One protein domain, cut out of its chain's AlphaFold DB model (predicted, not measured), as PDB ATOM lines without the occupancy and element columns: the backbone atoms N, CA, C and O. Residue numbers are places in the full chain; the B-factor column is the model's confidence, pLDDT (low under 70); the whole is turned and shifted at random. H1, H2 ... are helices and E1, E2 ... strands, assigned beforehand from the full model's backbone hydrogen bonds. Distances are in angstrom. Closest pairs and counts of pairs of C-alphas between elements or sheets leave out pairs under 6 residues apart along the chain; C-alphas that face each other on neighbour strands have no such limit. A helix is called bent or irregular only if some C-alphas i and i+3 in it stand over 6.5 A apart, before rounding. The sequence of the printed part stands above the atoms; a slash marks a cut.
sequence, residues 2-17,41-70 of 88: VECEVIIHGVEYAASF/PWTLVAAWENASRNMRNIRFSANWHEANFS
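Overview. This is residues 2 to 17 and 41 to 70 of the 88 residues of an uncharacterized protein of Kingdonia uniflora (UniProt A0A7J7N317). Two helices, H1 and H2, lie side by side and run the same way, making a small body, and from it a thin arm sticks out: residues 59 to 70, with the last part of the strand E1, residues 59 to 62, leading out to the little helix H3 at the tip. The arm makes much of the length, and the body without it spans 24 by 14 by 14 A. You have 46 residues printed, with three named helices and one named strand in the order H1, H2, E1, H3; E1 pairs with no named strand, and the class is mostly helix. The whole is loose, with a radius of gyration of the C-alphas of 13.2 A, and elongated, spanning 39 by 24 by 14 A.

Arrangement. Start with the two helices H1, residues 2 to 16, and H2, residues 42 to 52. They touch, and you find their closest C-alphas at Glu 12 and Ala 51, 4.6 A apart. They run the same way at a shallow tilt of 23 degrees, with their centres 10.0 A apart. Go on to E1, residues 57 to 62: its closest C-alpha to H2 is that of Ile 58, 8.0 A from the C-alpha of Ser 52, and E1 is apart from H1. At the far end look for H3, residues 66 to 70, which is apart from H1, H2 and E1. In H1 and H3 every O i to N i+4 pair is within hydrogen-bond range, and in H2 5 of 7 are.

Along the chain. Find C-alpha 2 at (102.463, 184.636, 131.665); from there H1 runs 21.0 A to C-alpha 16 at (83.974, 177.192, 138.351). H2 begins at C-alpha 42 and runs 15.4 A to C-alpha 52; it is irregular, with C-alphas 43 and 46 standing 7.1 A apart. E1 covers 16.7 A from Asn 57 to Ala 62. H3 measures 6.3 A from Glu 66 to Ser 70, whose C-alpha is at (119.948, 164.172, 127.576).

Size, cuts and confidence. Look for the two C-alphas farthest apart at Asn 54 and Ser 70, 39.9 A from each other. Residues 18 to 40 are not printed, and across this cut, between H1 and H2, C-alphas 17 and 41 are 26.1 A apart. The links from H2 to E1 and from E1 to H3 are tight, with 4 and 3 residues. In the B-factor column the mean pLDDT of the printed part is 84.5; residues 63 to 70 are under 70, and the mean of H3 is 55.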
ATOM      1  N   VAL A   2     103.527 185.299 132.454       82.81
ATOM      2  CA  VAL A   2     102.463 184.636 131.665       82.81
ATOM      3  C   VAL A   2     102.159 183.212 132.154       82.81
ATOM      4  O   VAL A   2     101.011 182.891 132.420       82.81
ATOM      5  N   GLU A   3     103.189 182.395 132.390       84.31
ATOM      6  CA  GLU A   3     103.041 181.033 132.940       84.31
ATOM      7  C   GLU A   3     102.228 180.988 134.247       84.31
ATOM      8  O   GLU A   3     101.350 180.146 134.427       84.31
ATOM      9  N   CYS A   4     102.472 181.932 135.161       87.25
ATOM     10  CA  CYS A   4     101.747 182.003 136.428       87.25
ATOM     11  C   CYS A   4     100.279 182.396 136.228       87.25
ATOM     12  O   CYS A   4      99.412 181.872 136.919       87.25
ATOM     13  N   GLU A   5      99.994 183.291 135.283       88.75
ATOM     14  CA  GLU A   5      98.624 183.705 134.961       88.75
ATOM     15  C   GLU A   5      97.815 182.572 134.324       88.75
ATOM     16  O   GLU A   5      96.639 182.410 134.648       88.75
ATOM     17  N   VAL A   6      98.443 181.762 133.466       91.12
ATOM     18  CA  VAL A   6      97.813 180.578 132.860       91.12
ATOM     19  C   VAL A   6      97.467 179.546 133.934       91.12
ATOM     20  O   VAL A   6      96.361 179.004 133.936       91.12
ATOM     21  N   ILE A   7      98.374 179.320 134.888       91.25
ATOM     22  CA  ILE A   7      98.128 178.430 136.028       91.25
ATOM     23  C   ILE A   7      96.935 178.924 136.860       91.25
ATOM     24  O   ILE A   7      96.048 178.132 137.183       91.25
ATOM     25  N   ILE A   8      96.881 180.221 137.176       93.44
ATOM     26  CA  ILE A   8      95.781 180.813 137.951       93.44
ATOM     27  C   ILE A   8      94.451 180.650 137.206       93.44
ATOM     28  O   ILE A   8      93.505 180.123 137.787       93.44
ATOM     29  N   HIS A   9      94.397 180.989 135.915       93.12
ATOM     30  CA  HIS A   9      93.191 180.812 135.099       93.12
ATOM     31  C   HIS A   9      92.725 179.353 135.035       93.12
ATOM     32  O   HIS A   9      91.527 179.085 135.101       93.12
ATOM     33  N   GLY A  10      93.650 178.395 134.928       92.75
ATOM     34  CA  GLY A  10      93.308 176.972 134.945       92.75
ATOM     35  C   GLY A  10      92.649 176.545 136.260       92.75
ATOM     36  O   GLY A  10      91.683 175.778 136.256       92.75
ATOM     37  N   VAL A  11      93.127 177.081 137.387       93.12
ATOM     38  CA  VAL A  11      92.539 176.827 138.709       93.12
ATOM     39  C   VAL A  11      91.188 177.517 138.871       93.12
ATOM     40  O   VAL A  11      90.254 176.882 139.356       93.12
ATOM     41  N   GLU A  12      91.041 178.763 138.422       93.81
ATOM     42  CA  GLU A  12      89.747 179.462 138.417       93.81
ATOM     43  C   GLU A  12      88.709 178.713 137.581       93.81
ATOM     44  O   GLU A  12      87.569 178.522 138.015       93.81
ATOM     45  N   TYR A  13      89.119 178.224 136.408       93.38
ATOM     46  CA  TYR A  13      88.273 177.411 135.551       93.38
ATOM     47  C   TYR A  13      87.841 176.141 136.286       93.38
ATOM     48  O   TYR A  13      86.644 175.919 136.435       93.38
ATOM     49  N   ALA A  14      88.770 175.363 136.850       92.19
ATOM     50  CA  ALA A  14      88.444 174.165 137.631       92.19
ATOM     51  C   ALA A  14      87.488 174.453 138.807       92.19
ATOM     52  O   ALA A  14      86.519 173.718 139.020       92.19
ATOM     53  N   ALA A  15      87.714 175.551 139.533       91.12
ATOM     54  CA  ALA A  15      86.855 175.981 140.629       91.12
ATOM     55  C   ALA A  15      85.433 176.322 140.148       91.12
ATOM     56  O   ALA A  15      84.463 176.008 140.840       91.12
ATOM     57  N   SER A  16      85.285 176.899 138.949       92.38
ATOM     58  CA  SER A  16      83.974 177.192 138.351       92.38
ATOM     59  C   SER A  16      83.150 175.932 138.039       92.38
ATOM     60  O   SER A  16      81.922 175.975 138.102       92.38
ATOM     61  N   PHE A  17      83.805 174.788 137.804       91.06
ATOM     62  CA  PHE A  17      83.150 173.478 137.660       91.06
ATOM     63  C   PHE A  17      82.889 172.775 139.000       91.06
ATOM     64  O   PHE A  17      82.399 171.644 139.020       91.06
ATOM     65  N   PRO A  41     104.561 185.991 142.480       88.75
ATOM     66  CA  PRO A  41     104.671 187.435 142.295       88.75
ATOM     67  C   PRO A  41     103.531 188.173 143.001       88.75
ATOM     68  O   PRO A  41     102.368 187.815 142.828       88.75
ATOM     69  N   TRP A  42     103.855 189.222 143.761       89.44
ATOM     70  CA  TRP A  42     102.889 189.947 144.600       89.44
ATOM     71  C   TRP A  42     101.651 190.433 143.829       89.44
ATOM     72  O   TRP A  42     100.549 190.442 144.372       89.44
ATOM     73  N   THR A  43     101.817 190.786 142.550       90.56
ATOM     74  CA  THR A  43     100.734 191.220 141.655       90.56
ATOM     75  C   THR A  43      99.702 190.125 141.385       90.56
ATOM     76  O   THR A  43      98.556 190.434 141.079       90.56
ATOM     77  N   LEU A  44     100.096 188.856 141.502       91.38
ATOM     78  CA  LEU A  44      99.273 187.682 141.213       91.38
ATOM     79  C   LEU A  44      98.741 186.998 142.478       91.38
ATOM     80  O   LEU A  44      97.881 186.130 142.373       91.38
ATOM     81  N   VAL A  45      99.206 187.394 143.669       92.00
ATOM     82  CA  VAL A  45      98.802 186.781 144.947       92.00
ATOM     83  C   VAL A  45      97.293 186.883 145.163       92.00
ATOM     84  O   VAL A  45      96.658 185.883 145.469       92.00
ATOM     85  N   ALA A  46      96.695 188.054 144.929       92.38
ATOM     86  CA  ALA A  46      95.253 188.235 145.111       92.38
ATOM     87  C   ALA A  46      94.418 187.366 144.149       92.38
ATOM     88  O   ALA A  46      93.378 186.828 144.534       92.38
ATOM     89  N   ALA A  47      94.878 187.211 142.903       92.12
ATOM     90  CA  ALA A  47      94.229 186.347 141.919       92.12
ATOM     91  C   ALA A  47      94.368 184.869 142.312       92.12
ATOM     92  O   ALA A  47      93.386 184.130 142.312       92.12
ATOM     93  N   TRP A  48      95.560 184.462 142.757       93.06
ATOM     94  CA  TRP A  48      95.805 183.120 143.270       93.06
ATOM     95  C   TRP A  48      94.924 182.780 144.475       93.06
ATOM     96  O   TRP A  48      94.265 181.747 144.462       93.06
ATOM     97  N   GLU A  49      94.849 183.655 145.479       92.38
ATOM     98  CA  GLU A  49      94.024 183.430 146.670       92.38
ATOM     99  C   GLU A  49      92.541 183.267 146.328       92.38
ATOM    100  O   GLU A  49      91.858 182.423 146.912       92.38
ATOM    101  N   ASN A  50      92.032 184.052 145.374       92.31
ATOM    102  CA  ASN A  50      90.658 183.922 144.897       92.31
ATOM    103  C   ASN A  50      90.438 182.595 144.160       92.31
ATOM    104  O   ASN A  50      89.460 181.906 144.454       92.31
ATOM    105  N   ALA A  51      91.357 182.217 143.269       91.44
ATOM    106  CA  ALA A  51      91.301 180.964 142.523       91.44
ATOM    107  C   ALA A  51      91.366 179.737 143.447       91.44
ATOM    108  O   ALA A  51      90.588 178.793 143.311       91.44
ATOM    109  N   SER A  52      92.265 179.759 144.434       90.31
ATOM    110  CA  SER A  52      92.500 178.634 145.336       90.31
ATOM    111  C   SER A  52      91.486 178.531 146.475       90.31
ATOM    112  O   SER A  52      91.427 177.491 147.124       90.31
ATOM    113  N   ARG A  53      90.678 179.572 146.740       90.94
ATOM    114  CA  ARG A  53      89.767 179.642 147.903       90.94
ATOM    115  C   ARG A  53      88.831 178.438 148.024       90.94
ATOM    116  O   ARG A  53      88.575 177.973 149.131       90.94
ATOM    117  N   ASN A  54      88.327 177.946 146.893       87.25
ATOM    118  CA  ASN A  54      87.370 176.837 146.847       87.25
ATOM    119  C   ASN A  54      88.043 175.471 146.626       87.25
ATOM    120  O   ASN A  54      87.370 174.438 146.611       87.25
ATOM    121  N   MET A  55      89.367 175.451 146.467       90.06
ATOM    122  CA  MET A  55      90.134 174.245 146.190       90.06
ATOM    123  C   MET A  55      90.564 173.594 147.503       90.06
ATOM    124  O   MET A  55      91.202 174.210 148.352       90.06
ATOM    125  N   ARG A  56      90.257 172.305 147.667       91.06
ATOM    126  CA  ARG A  56      90.693 171.518 148.828       91.06
ATOM    127  C   ARG A  56      92.147 171.080 148.702       91.06
ATOM    128  O   ARG A  56      92.833 170.926 149.709       91.06
ATOM    129  N   ASN A  57      92.593 170.791 147.482       89.81
ATOM    130  CA  ASN A  57      93.964 170.376 147.236       89.81
ATOM    131  C   ASN A  57      94.407 170.771 145.829       89.81
ATOM    132  O   ASN A  57      93.690 170.534 144.857       89.81
ATOM    133  N   ILE A  58      95.608 171.323 145.722       90.44
ATOM    134  CA  ILE A  58      96.226 171.653 144.444       90.44
ATOM    135  C   ILE A  58      97.602 171.001 144.426       90.44
ATOM    136  O   ILE A  58      98.437 171.261 145.293       90.44
ATOM    137  N   ARG A  59      97.823 170.115 143.456       90.50
ATOM    138  CA  ARG A  59      99.099 169.425 143.273       90.50
ATOM    139  C   ARG A  59      99.811 169.975 142.058       90.50
ATOM    140  O   ARG A  59      99.196 170.155 141.014       90.50
ATOM    141  N   PHE A  60     101.114 170.171 142.202       87.75
ATOM    142  CA  PHE A  60     101.961 170.671 141.133       87.75
ATOM    143  C   PHE A  60     102.993 169.620 140.729       87.75
ATOM    144  O   PHE A  60     103.775 169.146 141.566       87.75
ATOM    145  N   SER A  61     103.027 169.307 139.441       83.69
ATOM    146  CA  SER A  61     104.070 168.515 138.800       83.69
ATOM    147  C   SER A  61     104.813 169.391 137.795       83.69
ATOM    148  O   SER A  61     104.193 170.167 137.075       83.69
ATOM    149  N   ALA A  62     106.139 169.283 137.768       76.81
ATOM    150  CA  ALA A  62     106.958 169.886 136.725       76.81
ATOM    151  C   ALA A  62     107.684 168.763 135.997       76.81
ATOM    152  O   ALA A  62     108.277 167.891 136.644       76.81
ATOM    153  N   ASN A  63     107.656 168.799 134.670       67.44
ATOM    154  CA  ASN A  63     108.469 167.896 133.875       67.44
ATOM    155  C   ASN A  63     109.914 168.394 133.906       67.44
ATOM    156  O   ASN A  63     110.263 169.396 133.286       67.44
ATOM    157  N   TRP A  64     110.765 167.698 134.661       58.12
ATOM    158  CA  TRP A  64     112.203 167.944 134.661       58.12
ATOM    159  C   TRP A  64     112.766 167.504 133.311       58.12
ATOM    160  O   TRP A  64     113.106 166.341 133.091       58.12
ATOM    161  N   HIS A  65     112.879 168.457 132.391       56.19
ATOM    162  CA  HIS A  65     113.499 168.277 131.085       56.19
ATOM    163  C   HIS A  65     114.994 167.920 131.149       56.19
ATOM    164  O   HIS A  65     115.643 167.946 130.119       56.19
ATOM    165  N   GLU A  66     115.577 167.516 132.279       52.59
ATOM    166  CA  GLU A  66     116.949 166.987 132.316       52.59
ATOM    167  C   GLU A  66     117.061 165.650 131.546       52.59
ATOM    168  O   GLU A  66     118.033 165.402 130.822       52.59
ATOM    169  N   ALA A  67     115.990 164.844 131.559       51.69
ATOM    170  CA  ALA A  67     115.837 163.698 130.658       51.69
ATOM    171  C   ALA A  67     115.709 164.137 129.187       51.69
ATOM    172  O   ALA A  67     116.248 163.491 128.289       51.69
ATOM    173  N   ASN A  68     115.056 165.277 128.942       53.53
ATOM    174  CA  ASN A  68     114.881 165.840 127.607       53.53
ATOM    175  C   ASN A  68     116.138 166.569 127.113       53.53
ATOM    176  O   ASN A  68     116.365 166.605 125.921       53.53
ATOM    177  N   PHE A  69     116.994 167.082 127.997       57.81
ATOM    178  CA  PHE A  69     118.310 167.624 127.672       57.81
ATOM    179  C   PHE A  69     119.237 166.493 127.256       57.81
ATOM    180  O   PHE A  69     119.915 166.604 126.246       57.81
ATOM    181  N   SER A  70     119.213 165.371 127.979       61.19
ATOM    182  CA  SER A  70     119.948 164.172 127.576       61.19
ATOM    183  C   SER A  70     119.440 163.631 126.234       61.19
ATOM    184  O   SER A  70     120.251 163.309 125.370       61.19
TER     185      SER A  70